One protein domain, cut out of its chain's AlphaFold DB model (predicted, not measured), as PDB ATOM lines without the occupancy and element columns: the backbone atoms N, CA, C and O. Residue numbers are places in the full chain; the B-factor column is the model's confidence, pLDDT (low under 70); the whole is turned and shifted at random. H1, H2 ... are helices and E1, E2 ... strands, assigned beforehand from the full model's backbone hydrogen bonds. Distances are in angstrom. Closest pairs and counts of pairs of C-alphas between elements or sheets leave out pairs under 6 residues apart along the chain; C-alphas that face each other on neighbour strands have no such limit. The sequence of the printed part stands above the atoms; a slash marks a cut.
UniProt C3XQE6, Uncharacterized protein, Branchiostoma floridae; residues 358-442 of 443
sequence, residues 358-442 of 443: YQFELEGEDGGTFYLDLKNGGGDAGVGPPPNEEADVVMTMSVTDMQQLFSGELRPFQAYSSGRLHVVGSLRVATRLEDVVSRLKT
ATOM      1  N   TYR A 358     -45.086  -6.307 -29.002       91.06
ATOM      2  CA  TYR A 358     -44.714  -5.739 -27.709       91.06
ATOM      3  C   TYR A 358     -43.198  -5.589 -27.621       91.06
ATOM      4  O   TYR A 358     -42.463  -6.485 -28.028       91.06
ATOM      5  N   GLN A 359     -42.738  -4.490 -27.035       93.31
ATOM      6  CA  GLN A 359     -41.356  -4.294 -26.612       93.31
ATOM      7  C   GLN A 359     -41.318  -4.148 -25.092       93.31
ATOM      8  O   GLN A 359     -42.133  -3.438 -24.508       93.31
ATOM      9  N   PHE A 360     -40.365  -4.814 -24.455       92.69
ATOM     10  CA  PHE A 360     -40.103  -4.730 -23.025       92.69
ATOM     11  C   PHE A 360     -38.746  -4.076 -22.816       92.69
ATOM     12  O   PHE A 360     -37.750  -4.530 -23.371       92.69
ATOM     13  N   GLU A 361     -38.709  -3.030 -22.006       94.44
ATOM     14  CA  GLU A 361     -37.488  -2.367 -21.565       94.44
ATOM     15  C   GLU A 361     -37.338  -2.626 -20.072       94.44
ATOM     16  O   GLU A 361     -38.036  -2.037 -19.245       94.44
ATOM     17  N   LEU A 362     -36.481  -3.588 -19.736       92.94
ATOM     18  CA  LEU A 362     -36.305  -4.036 -18.366       92.94
ATOM     19  C   LEU A 362     -35.053  -3.425 -17.752       92.94
ATOM     20  O   LEU A 362     -33.948  -3.611 -18.258       92.94
ATOM     21  N   GLU A 363     -35.234  -2.730 -16.636       92.25
ATOM     22  CA  GLU A 363     -34.147  -2.137 -15.864       92.25
ATOM     23  C   GLU A 363     -33.681  -3.091 -14.752       92.25
ATOM     24  O   GLU A 363     -34.503  -3.683 -14.045       92.25
ATOM     25  N   GLY A 364     -32.365  -3.216 -14.559       86.69
ATOM     26  CA  GLY A 364     -31.768  -4.011 -13.480       86.69
ATOM     27  C   GLY A 364     -30.751  -5.048 -13.958       86.69
ATOM     28  O   GLY A 364     -30.318  -5.037 -15.109       86.69
ATOM     29  N   GLU A 365     -30.351  -5.927 -13.041       79.50
ATOM     30  CA  GLU A 365     -29.506  -7.092 -13.330       79.50
ATOM     31  C   GLU A 365     -30.241  -8.040 -14.290       79.50
ATOM     32  O   GLU A 365     -31.438  -8.270 -14.125       79.50
ATOM     33  N   ASP A 366     -29.551  -8.511 -15.334       76.88
ATOM     34  CA  ASP A 366     -30.133  -9.250 -16.471       76.88
ATOM     35  C   ASP A 366     -31.263  -8.506 -17.218       76.88
ATOM     36  O   ASP A 366     -32.049  -9.099 -17.964       76.88
ATOM     37  N   GLY A 367     -31.334  -7.183 -17.036       84.75
ATOM     38  CA  GLY A 367     -32.209  -6.292 -17.784       84.75
ATOM     39  C   GLY A 367     -31.777  -6.118 -19.240       84.75
ATOM     40  O   GLY A 367     -30.706  -6.546 -19.675       84.75
ATOM     41  N   GLY A 368     -32.626  -5.462 -20.018       89.56
ATOM     42  CA  GLY A 368     -32.395  -5.242 -21.436       89.56
ATOM     43  C   GLY A 368     -33.675  -4.943 -22.197       89.56
ATOM     44  O   GLY A 368     -34.773  -4.907 -21.637       89.56
ATOM     45  N   THR A 369     -33.519  -4.724 -23.497       92.19
ATOM     46  CA  THR A 369     -34.644  -4.596 -24.419       92.19
ATOM     47  C   THR A 369     -34.988  -5.968 -24.980       92.19
ATOM     48  O   THR A 369     -34.093  -6.712 -25.381       92.19
ATOM     49  N   PHE A 370     -36.271  -6.295 -25.032       90.56
ATOM     50  CA  PHE A 370     -36.790  -7.543 -25.583       90.56
ATOM     51  C   PHE A 370     -38.035  -7.262 -26.414       90.56
ATOM     52  O   PHE A 370     -38.742  -6.290 -26.151       90.56
ATOM     53  N   TYR A 371     -38.355  -8.131 -27.367       91.00
ATOM     54  CA  TYR A 371     -39.578  -8.018 -28.155       91.00
ATOM     55  C   TYR A 371     -40.385  -9.316 -28.164       91.00
ATOM     56  O   TYR A 371     -39.849 -10.414 -27.998       91.00
ATOM     57  N   LEU A 372     -41.688  -9.163 -28.380       88.69
ATOM     58  CA  LEU A 372     -42.660 -10.227 -28.570       88.69
ATOM     59  C   LEU A 372     -43.585  -9.846 -29.727       88.69
ATOM     60  O   LEU A 372     -44.458  -8.992 -29.586       88.69
ATOM     61  N   ASP A 373     -43.412 -10.502 -30.862       87.56
ATOM     62  CA  ASP A 373     -44.280 -10.386 -32.022       87.56
ATOM     63  C   ASP A 373     -45.357 -11.476 -31.961       87.56
ATOM     64  O   ASP A 373     -45.085 -12.661 -32.140       87.56
ATOM     65  N   LEU A 374     -46.604 -11.076 -31.705       84.06
ATOM     66  CA  LEU A 374     -47.793 -11.928 -31.844       84.06
ATOM     67  C   LEU A 374     -48.676 -11.456 -33.004       84.06
ATOM     68  O   LEU A 374     -49.849 -11.821 -33.100       84.06
ATOM     69  N   LYS A 375     -48.143 -10.610 -33.885       83.56
ATOM     70  CA  LYS A 375     -48.838 -10.054 -35.044       83.56
ATOM     71  C   LYS A 375     -48.489 -10.831 -36.311       83.56
ATOM     72  O   LYS A 375     -49.402 -11.217 -37.044       83.56
ATOM     73  N   ASN A 376     -47.207 -11.129 -36.523       77.94
ATOM     74  CA  ASN A 376     -46.678 -11.686 -37.764       77.94
ATOM     75  C   ASN A 376     -46.373 -13.190 -37.686       77.94
ATOM     76  O   ASN A 376     -45.860 -13.709 -36.697       77.94
ATOM     77  N   GLY A 377     -46.627 -13.907 -38.787       72.88
ATOM     78  CA  GLY A 377     -46.179 -15.294 -38.955       72.88
ATOM     79  C   GLY A 377     -46.727 -16.258 -37.898       72.88
ATOM     80  O   GLY A 377     -47.926 -16.267 -37.643       72.88
ATOM     81  N   GLY A 378     -45.865 -17.098 -37.318       69.38
ATOM     82  CA  GLY A 378     -46.189 -17.982 -36.186       69.38
ATOM     83  C   GLY A 378     -45.939 -17.343 -34.815       69.38
ATOM     84  O   GLY A 378     -45.973 -18.047 -33.815       69.38
ATOM     85  N   GLY A 379     -45.677 -16.039 -34.770       78.56
ATOM     86  CA  GLY A 379     -45.122 -15.349 -33.615       78.56
ATOM     87  C   GLY A 379     -43.600 -15.491 -33.529       78.56
ATOM     88  O   GLY A 379     -43.040 -16.488 -33.992       78.56
ATOM     89  N   ASP A 380     -42.948 -14.479 -32.968       81.44
ATOM     90  CA  ASP A 380     -41.493 -14.395 -32.801       81.44
ATOM     91  C   ASP A 380     -41.147 -13.640 -31.509       81.44
ATOM     92  O   ASP A 380     -41.925 -12.807 -31.044       81.44
ATOM     93  N   ALA A 381     -40.003 -13.932 -30.901       85.94
ATOM     94  CA  ALA A 381     -39.535 -13.230 -29.710       85.94
ATOM     95  C   ALA A 381     -38.011 -13.239 -29.647       85.94
ATOM     96  O   ALA A 381     -37.358 -14.187 -30.079       85.94
ATOM     97  N   GLY A 382     -37.433 -12.200 -29.053       84.06
ATOM     98  CA  GLY A 382     -35.983 -12.117 -28.956       84.06
ATOM     99  C   GLY A 382     -35.467 -10.931 -28.160       84.06
ATOM    100  O   GLY A 382     -36.221 -10.143 -27.589       84.06
ATOM    101  N   VAL A 383     -34.139 -10.842 -28.118       87.06
ATOM    102  CA  VAL A 383     -33.399  -9.740 -27.497       87.06
ATOM    103  C   VAL A 383     -33.289  -8.578 -28.479       87.06
ATOM    104  O   VAL A 383     -33.041  -8.780 -29.667       87.06
ATOM    105  N   GLY A 384     -33.416  -7.363 -27.959       89.81
ATOM    106  CA  GLY A 384     -33.377  -6.117 -28.707       89.81
ATOM    107  C   GLY A 384     -34.767  -5.586 -29.069       89.81
ATOM    108  O   GLY A 384     -35.785  -6.129 -28.631       89.81
ATOM    109  N   PRO A 385     -34.818  -4.491 -29.842       89.94
ATOM    110  CA  PRO A 385     -36.058  -3.984 -30.418       89.94
ATOM    111  C   PRO A 385     -36.606  -4.949 -31.489       89.94
ATOM    112  O   PRO A 385     -35.845  -5.753 -32.039       89.94
ATOM    113  N   PRO A 386     -37.907  -4.870 -31.823       88.88
ATOM    114  CA  PRO A 386     -38.497  -5.694 -32.872       88.88
ATOM    115  C   PRO A 386     -37.804  -5.457 -34.234       88.88
ATOM    116  O   PRO A 386     -37.562  -4.309 -34.612       88.88
ATOM    117  N   PRO A 387     -37.471  -6.522 -34.992       81.88
ATOM    118  CA  PRO A 387     -36.590  -6.416 -36.161       81.88
ATOM    119  C   PRO A 387     -37.267  -5.882 -37.432       81.88
ATOM    120  O   PRO A 387     -36.585  -5.340 -38.299       81.88
ATOM    121  N   ASN A 388     -38.584  -6.071 -37.573       80.19
ATOM    122  CA  ASN A 388     -39.301  -5.836 -38.834       80.19
ATOM    123  C   ASN A 388     -40.238  -4.618 -38.799       80.19
ATOM    124  O   ASN A 388     -40.434  -3.971 -39.825       80.19
ATOM    125  N   GLU A 389     -40.835  -4.320 -37.645       84.88
ATOM    126  CA  GLU A 389     -41.835  -3.262 -37.455       84.88
ATOM    127  C   GLU A 389     -41.669  -2.633 -36.065       84.88
ATOM    128  O   GLU A 389     -41.136  -3.273 -35.162       84.88
ATOM    129  N   GLU A 390     -42.145  -1.398 -35.882       88.50
ATOM    130  CA  GLU A 390     -42.194  -0.757 -34.562       88.50
ATOM    131  C   GLU A 390     -43.188  -1.467 -33.628       88.50
ATOM    132  O   GLU A 390     -44.183  -2.048 -34.066       88.50
ATOM    133  N   ALA A 391     -42.925  -1.407 -32.320       91.06
ATOM    134  CA  ALA A 391     -43.802  -2.005 -31.323       91.06
ATOM    135  C   ALA A 391     -45.122  -1.224 -31.184       91.06
ATOM    136  O   ALA A 391     -45.127  -0.002 -31.042       91.06
ATOM    137  N   ASP A 392     -46.247  -1.943 -31.128       91.00
ATOM    138  CA  ASP A 392     -47.566  -1.370 -30.822       91.00
ATOM    139  C   ASP A 392     -47.656  -0.905 -29.354       91.00
ATOM    140  O   ASP A 392     -48.459  -0.030 -29.001       91.00
ATOM    141  N   VAL A 393     -46.859  -1.536 -28.485       92.62
ATOM    142  CA  VAL A 393     -46.760  -1.238 -27.055       92.62
ATOM    143  C   VAL A 393     -45.318  -1.404 -26.585       92.62
ATOM    144  O   VAL A 393     -44.735  -2.473 -26.754       92.62
ATOM    145  N   VAL A 394     -44.782  -0.387 -25.912       94.00
ATOM    146  CA  VAL A 394     -43.519  -0.460 -25.166       94.00
ATOM    147  C   VAL A 394     -43.832  -0.446 -23.671       94.00
ATOM    148  O   VAL A 394     -44.532   0.446 -23.190       94.00
ATOM    149  N   MET A 395     -43.346  -1.444 -22.940       92.06
ATOM    150  CA  MET A 395     -43.502  -1.576 -21.492       92.06
ATOM    151  C   MET A 395     -42.145  -1.433 -20.810       92.06
ATOM    152  O   MET A 395     -41.268  -2.269 -21.016       92.06
ATOM    153  N   THR A 396     -41.998  -0.422 -19.961       94.69
ATOM    154  CA  THR A 396     -40.764  -0.171 -19.206       94.69
ATOM    155  C   THR A 396     -41.012  -0.437 -17.723       94.69
ATOM    156  O   THR A 396     -41.964   0.101 -17.151       94.69
ATOM    157  N   MET A 397     -40.199  -1.297 -17.105       94.06
ATOM    158  CA  MET A 397     -40.275  -1.625 -15.672       94.06
ATOM    159  C   MET A 397     -38.976  -2.274 -15.170       94.06
ATOM    160  O   MET A 397     -38.109  -2.629 -15.964       94.06
ATOM    161  N   SER A 398     -38.842  -2.486 -13.859       93.06
ATOM    162  CA  SER A 398     -37.713  -3.250 -13.313       93.06
ATOM    163  C   SER A 398     -37.852  -4.756 -13.589       93.06
ATOM    164  O   SER A 398     -38.966  -5.287 -13.624       93.06
ATOM    165  N   VAL A 399     -36.729  -5.476 -13.716       88.19
ATOM    166  CA  VAL A 399     -36.721  -6.952 -13.813       88.19
ATOM    167  C   VAL A 399     -37.452  -7.580 -12.619       88.19
ATOM    168  O   VAL A 399     -38.217  -8.529 -12.784       88.19
ATOM    169  N   THR A 400     -37.301  -7.010 -11.422       89.06
ATOM    170  CA  THR A 400     -37.975  -7.483 -10.205       89.06
ATOM    171  C   THR A 400     -39.493  -7.298 -10.240       89.06
ATOM    172  O   THR A 400     -40.229  -8.213  -9.874       89.06
ATOM    173  N   ASP A 401     -39.991  -6.142 -10.693       89.75
ATOM    174  CA  ASP A 401     -41.439  -5.900 -10.798       89.75
ATOM    175  C   ASP A 401     -42.058  -6.774 -11.891       89.75
ATOM    176  O   ASP A 401     -43.159  -7.299 -11.725       89.75
ATOM    177  N   MET A 402     -41.323  -6.975 -12.988       85.44
ATOM    178  CA  MET A 402     -41.699  -7.898 -14.048       85.44
ATOM    179  C   MET A 402     -41.866  -9.314 -13.487       85.44
ATOM    180  O   MET A 402     -42.936  -9.902 -13.638       85.44
ATOM    181  N   GLN A 403     -40.886  -9.834 -12.742       81.25
ATOM    182  CA  GLN A 403     -40.991 -11.149 -12.101       81.25
ATOM    183  C   GLN A 403     -42.228 -11.256 -11.199       81.25
ATOM    184  O   GLN A 403     -42.949 -12.249 -11.273       81.25
ATOM    185  N   GLN A 404     -42.532 -10.224 -10.404       83.44
ATOM    186  CA  GLN A 404     -43.736 -10.199  -9.564       83.44
ATOM    187  C   GLN A 404     -45.033 -10.167 -10.388       83.44
ATOM    188  O   GLN A 404     -46.052 -10.730  -9.984       83.44
ATOM    189  N   LEU A 405     -45.023  -9.522 -11.554       81.44
ATOM    190  CA  LEU A 405     -46.170  -9.457 -12.459       81.44
ATOM    191  C   LEU A 405     -46.424 -10.821 -13.128       81.44
ATOM    192  O   LEU A 405     -47.555 -11.325 -13.154       81.44
ATOM    193  N   PHE A 406     -45.357 -11.483 -13.573       75.31
ATOM    194  CA  PHE A 406     -45.412 -12.837 -14.121       75.31
ATOM    195  C   PHE A 406     -45.630 -13.918 -13.050       75.31
ATOM    196  O   PHE A 406     -46.247 -14.931 -13.362       75.31
ATOM    197  N   SER A 407     -45.285 -13.710 -11.778       73.50
ATOM    198  CA  SER A 407     -45.688 -14.611 -10.680       73.50
ATOM    199  C   SER A 407     -47.123 -14.349 -10.206       73.50
ATOM    200  O   SER A 407     -47.809 -15.253  -9.740       73.50
ATOM    201  N   GLY A 408     -47.648 -13.141 -10.439       75.81
ATOM    202  CA  GLY A 408     -48.981 -12.712 -10.002       75.81
ATOM    203  C   GLY A 408     -49.005 -12.075  -8.609       75.81
ATOM    204  O   GLY A 408     -50.083 -11.732  -8.120       75.81
ATOM    205  N   GLU A 409     -47.841 -11.884  -7.984       81.56
ATOM    206  CA  GLU A 409     -47.679 -11.115  -6.746       81.56
ATOM    207  C   GLU A 409     -47.976  -9.625  -6.953       81.56
ATOM    208  O   GLU A 409     -48.561  -8.974  -6.083       81.56
ATOM    209  N   LEU A 410     -47.626  -9.093  -8.127       82.50
ATOM    210  CA  LEU A 410     -47.892  -7.716  -8.520       82.50
ATOM    211  C   LEU A 410     -48.988  -7.658  -9.584       82.50
ATOM    212  O   LEU A 410     -48.862  -8.205 -10.676       82.50
ATOM    213  N   ARG A 411     -50.075  -6.938  -9.288       84.62
ATOM    214  CA  ARG A 411     -51.155  -6.729 -10.259       84.62
ATOM    215  C   ARG A 411     -50.762  -5.672 -11.305       84.62
ATOM    216  O   ARG A 411     -50.306  -4.598 -10.902       84.62
ATOM    217  N   PRO A 412     -51.046  -5.877 -12.607       83.31
ATOM    218  CA  PRO A 412     -50.685  -4.928 -13.668       83.31
ATOM    219  C   PRO A 412     -51.181  -3.494 -13.438       83.31
ATOM    220  O   PRO A 412     -50.408  -2.544 -13.541       83.31
ATOM    221  N   PHE A 413     -52.447  -3.318 -13.032       84.06
ATOM    222  CA  PHE A 413     -52.991  -1.986 -12.727       84.06
ATOM    223  C   PHE A 413     -52.271  -1.309 -11.555       84.06
ATOM    224  O   PHE A 413     -52.070  -0.095 -11.568       84.06
ATOM    225  N   GLN A 414     -51.879  -2.079 -10.537       86.31
ATOM    226  CA  GLN A 414     -51.155  -1.548  -9.386       86.31
ATOM    227  C   GLN A 414     -49.758  -1.081  -9.796       86.31
ATOM    228  O   GLN A 414     -49.343  -0.013  -9.365       86.31
ATOM    229  N   ALA A 415     -49.059  -1.846 -10.639       87.62
ATOM    230  CA  ALA A 415     -47.756  -1.453 -11.171       87.62
ATOM    231  C   ALA A 415     -47.860  -0.171 -12.013       87.62
ATOM    232  O   ALA A 415     -47.064   0.752 -11.840       87.62
ATOM    233  N   TYR A 416     -48.879  -0.091 -12.874       88.06
ATOM    234  CA  TYR A 416     -49.114   1.059 -13.748       88.06
ATOM    235  C   TYR A 416     -49.476   2.326 -12.963       88.06
ATOM    236  O   TYR A 416     -48.813   3.352 -13.086       88.06
ATOM    237  N   SER A 417     -50.489   2.252 -12.095       84.81
ATOM    238  CA  SER A 417     -50.946   3.407 -11.303       84.81
ATOM    239  C   SER A 417     -49.914   3.886 -10.279       84.81
ATOM    240  O   SER A 417     -49.915   5.066  -9.934       84.81
ATOM    241  N   SER A 418     -49.011   3.011  -9.817       90.81
ATOM    242  CA  SER A 418     -47.891   3.408  -8.955       90.81
ATOM    243  C   SER A 418     -46.689   3.967  -9.724       90.81
ATOM    244  O   SER A 418     -45.702   4.322  -9.089       90.81
ATOM    245  N   GLY A 419     -46.719   3.981 -11.062       90.06
ATOM    246  CA  GLY A 419     -45.602   4.420 -11.905       90.06
ATOM    247  C   GLY A 419     -44.436   3.428 -12.009       90.06
ATOM    248  O   GLY A 419     -43.389   3.790 -12.529       90.06
ATOM    249  N   ARG A 420     -44.600   2.187 -11.528       89.88
ATOM    250  CA  ARG A 420     -43.584   1.118 -11.635       89.88
ATOM    251  C   ARG A 420     -43.605   0.408 -12.987       89.88
ATOM    252  O   ARG A 420     -42.621  -0.203 -13.379       89.88
ATOM    253  N   LEU A 421     -44.739   0.484 -13.678       90.62
ATOM    254  CA  LEU A 421     -44.918   0.039 -15.051       90.62
ATOM    255  C   LEU A 421     -45.271   1.253 -15.905       90.62
ATOM    256  O   LEU A 421     -46.370   1.797 -15.792       90.62
ATOM    257  N   HIS A 422     -44.356   1.653 -16.774       93.12
ATOM    258  CA  HIS A 422     -44.618   2.662 -17.784       93.12
ATOM    259  C   HIS A 422     -45.046   1.983 -19.087       93.12
ATOM    260  O   HIS A 422     -44.438   1.005 -19.514       93.12
ATOM    261  N   VAL A 423     -46.111   2.483 -19.714       92.19
ATOM    262  CA  VAL A 423     -46.651   1.924 -20.959       92.19
ATOM    263  C   VAL A 423     -46.740   3.036 -21.992       92.19
ATOM    264  O   VAL A 423     -47.507   3.982 -21.815       92.19
ATOM    265  N   VAL A 424     -45.988   2.899 -23.081       93.06
ATOM    266  CA  VAL A 424     -46.106   3.737 -24.280       93.06
ATOM    267  C   VAL A 424     -46.873   2.954 -25.338       93.06
ATOM    268  O   VAL A 424     -46.581   1.788 -25.583       93.06
ATOM    269  N   GLY A 425     -47.866   3.583 -25.962       90.00
ATOM    270  CA  GLY A 425     -48.738   2.948 -26.951       90.00
ATOM    271  C   GLY A 425     -50.146   2.686 -26.417       90.00
ATOM    272  O   GLY A 425     -50.631   3.358 -25.504       90.00
ATOM    273  N   SER A 426     -50.853   1.730 -27.021       85.69
ATOM    274  CA  SER A 426     -52.260   1.486 -26.689       85.69
ATOM    275  C   SER A 426     -52.413   0.656 -25.414       85.69
ATOM    276  O   SER A 426     -52.167  -0.549 -25.410       85.69
ATOM    277  N   LEU A 427     -52.942   1.264 -24.346       83.38
ATOM    278  CA  LEU A 427     -53.240   0.561 -23.089       83.38
ATOM    279  C   LEU A 427     -54.209  -0.628 -23.287       83.38
ATOM    280  O   LEU A 427     -54.127  -1.656 -22.611       83.38
ATOM    281  N   ARG A 428     -55.108  -0.532 -24.274       82.81
ATOM    282  CA  ARG A 428     -56.042  -1.617 -24.619       82.81
ATOM    283  C   ARG A 428     -55.336  -2.824 -25.239       82.81
ATOM    284  O   ARG A 428     -55.847  -3.932 -25.110       82.81
ATOM    285  N   VAL A 429     -54.204  -2.603 -25.913       84.50
ATOM    286  CA  VAL A 429     -53.329  -3.654 -26.459       84.50
ATOM    287  C   VAL A 429     -52.400  -4.178 -25.364       84.50
ATOM    288  O   VAL A 429     -52.250  -5.388 -25.231       84.50
ATOM    289  N   ALA A 430     -51.872  -3.292 -24.515       85.31
ATOM    290  CA  ALA A 430     -51.047  -3.639 -23.359       85.31
ATOM    291  C   ALA A 430     -51.732  -4.667 -22.443       85.31
ATOM    292  O   ALA A 430     -51.147  -5.688 -22.095       85.31
ATOM    293  N   THR A 431     -53.012  -4.449 -22.132       81.06
ATOM    294  CA  THR A 431     -53.812  -5.349 -21.280       81.06
ATOM    295  C   THR A 431     -54.090  -6.723 -21.898       81.06
ATOM    296  O   THR A 431     -54.333  -7.668 -21.158       81.06
ATOM    297  N   ARG A 432     -54.012  -6.887 -23.228       78.62
ATOM    298  CA  ARG A 432     -54.194  -8.203 -23.880       78.62
ATOM    299  C   ARG A 432     -53.039  -9.165 -23.618       78.62
ATOM    300  O   ARG A 432     -53.217 -10.372 -23.743       78.62
ATOM    301  N   LEU A 433     -51.867  -8.647 -23.247       74.88
ATOM    302  CA  LEU A 433     -50.725  -9.480 -22.889       74.88
ATOM    303  C   LEU A 433     -51.024 -10.340 -21.648       74.88
ATOM    304  O   LEU A 433     -50.560 -11.470 -21.560       74.88
ATOM    305  N   GLU A 434     -51.854  -9.861 -20.718       73.88
ATOM    306  CA  GLU A 434     -52.235 -10.612 -19.512       73.88
ATOM    307  C   GLU A 434     -52.977 -11.920 -19.851       73.88
ATOM    308  O   GLU A 434     -52.752 -12.953 -19.216       73.88
ATOM    309  N   ASP A 435     -53.784 -11.924 -20.915       69.62
ATOM    310  CA  ASP A 435     -54.458 -13.128 -21.417       69.62
ATOM    311  C   ASP A 435     -53.467 -14.156 -21.984       69.62
ATOM    312  O   ASP A 435     -53.739 -15.356 -21.970       69.62
ATOM    313  N   VAL A 436     -52.316 -13.704 -22.491       65.81
ATOM    314  CA  VAL A 436     -51.223 -14.580 -22.942       65.81
ATOM    315  C   VAL A 436     -50.500 -15.164 -21.739       65.81
ATOM    316  O   VAL A 436     -50.328 -16.376 -21.645       65.81
ATOM    317  N   VAL A 437     -50.138 -14.305 -20.787       68.06
ATOM    318  CA  VAL A 437     -49.376 -14.686 -19.597       68.06
ATOM    319  C   VAL A 437     -50.173 -15.624 -18.687       68.06
ATOM    320  O   VAL A 437     -49.626 -16.582 -18.150       68.06
ATOM    321  N   SER A 438     -51.478 -15.407 -18.533       65.38
ATOM    322  CA  SER A 438     -52.349 -16.270 -17.720       65.38
ATOM    323  C   SER A 438     -52.493 -17.694 -18.273       65.38
ATOM    324  O   SER A 438     -52.620 -18.641 -17.493       65.38
ATOM    325  N   ARG A 439     -52.417 -17.876 -19.598       60.84
ATOM    326  CA  ARG A 439     -52.451 -19.206 -20.232       60.84
ATOM    327  C   ARG A 439     -51.201 -20.029 -19.935       60.84
ATOM    328  O   ARG A 439     -51.308 -21.243 -19.833       60.84
ATOM    329  N   LEU A 440     -50.060 -19.377 -19.728       52.91
ATOM    330  CA  LEU A 440     -48.799 -20.044 -19.388       52.91
ATOM    331  C   LEU A 440     -48.773 -20.554 -17.955       52.91
ATOM    332  O   LEU A 440     -48.224 -21.609 -17.681       52.91
ATOM    333  N   LYS A 441     -49.400 -19.822 -17.027       54.69
ATOM    334  CA  LYS A 441     -49.426 -20.212 -15.607       54.69
ATOM    335  C   LYS A 441     -50.328 -21.419 -15.323       54.69
ATOM    336  O   LYS A 441     -50.361 -21.890 -14.190       54.69
ATOM    337  N   THR A 442     -51.139 -21.848 -16.293       39.25
ATOM    338  CA  THR A 442     -52.152 -22.905 -16.122       39.25
ATOM    339  C   THR A 442     -51.822 -24.216 -16.838       39.25
ATOM    340  O   THR A 442     -52.577 -25.179 -16.664       39.25
TER     341      THR A 442
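What this domain is: This is residues 358 to 442 of the 443 residues of an uncharacterized protein of Branchiostoma floridae (UniProt C3XQE6). A twisted wall of five strands has two helices, H1 and H3, over one face; H1 stands up from it near the end of E4, and the short H3 leads into H4, which runs on away from the sheet. H4 does not pack on the wall, and H2 only grazes it. The printed part has 85 residues with four named helices and five named strands, in the order E1 E2 E3 E4 H1 H2 E5 H3 H4. The mixed sheet runs E3 E2 E1 E4 E5, and the class is mixed, helices and strands. The whole is compact, with a radius of gyration of the C-alphas of 12.4 A and spans of 32 by 28 by 22 A.

Where its parts are: E1 is residues 358 to 363, 16.3 A, beginning at C-alpha 358 (-44.714, -5.739, -27.709). E2 is residues 368 to 373, 16.7 A; E3 is 380 to 383; E4 is 393 to 398, 16.6 A; E5 is 422 to 425. H1 is residues 399 to 407, 12.2 A; H2 is 412 to 417; H3 is 427 to 430. H4 is residues 432 to 440, 13.8 A, ending at C-alpha 440 (-48.799, -20.044, -19.388).

How they stand to each other: E1, E2 and E3 form a meander, each strand the antiparallel neighbour of the one before; E1 and E2 are a hairpin, as are E2 and E3. N 360 and O 370 are 2.8 A apart, and N 373 and O 380 are 2.7 A apart. E1 and E4 are parallel at 20 degrees, with N 361 and O 395 at 2.8 A. E4 and edge strand E5 are antiparallel at 171 degrees, with N 394 and O 424 at 2.8 A. H1 is on the sheet over E4, at a height over the sheet of 9.1 A. The closest C-alphas of E1 and H1 are those of Leu 362 and Val 399, 5.4 A apart. H3, on the same face, is only just over E4, with 3 of its C-alphas falling on that strand; the closest C-alphas, of Val 393 and Ala 430, are 6.1 A apart. H2 only grazes the sheet with residues 415 to 416. H1 and H2 are close but not clearly touching, with C-alphas 405 and 412 at 6.5 A. H4 is not on the sheet; it is close to H1 but not clearly touching, with C-alphas 406 and 437 at 7.0 A and a steep tilt of 66 degrees. H3 and H4 meet only through their link. Every O i to N i+4 pair is within hydrogen-bond range in H1 and H2; H4 has 2 of 5, beside 5 of 6 O i to N i+3 pairs, and H3 is too short for an O i to N i+4 pair.

The domain as a whole: The C-alphas farthest apart, of Gly 377 and Ser 418, are 35.4 A apart. The printed part has no cut and no long link. Mean pLDDT of the printed part is 83.5; residue 378 and residues 435 to 442 are under 70.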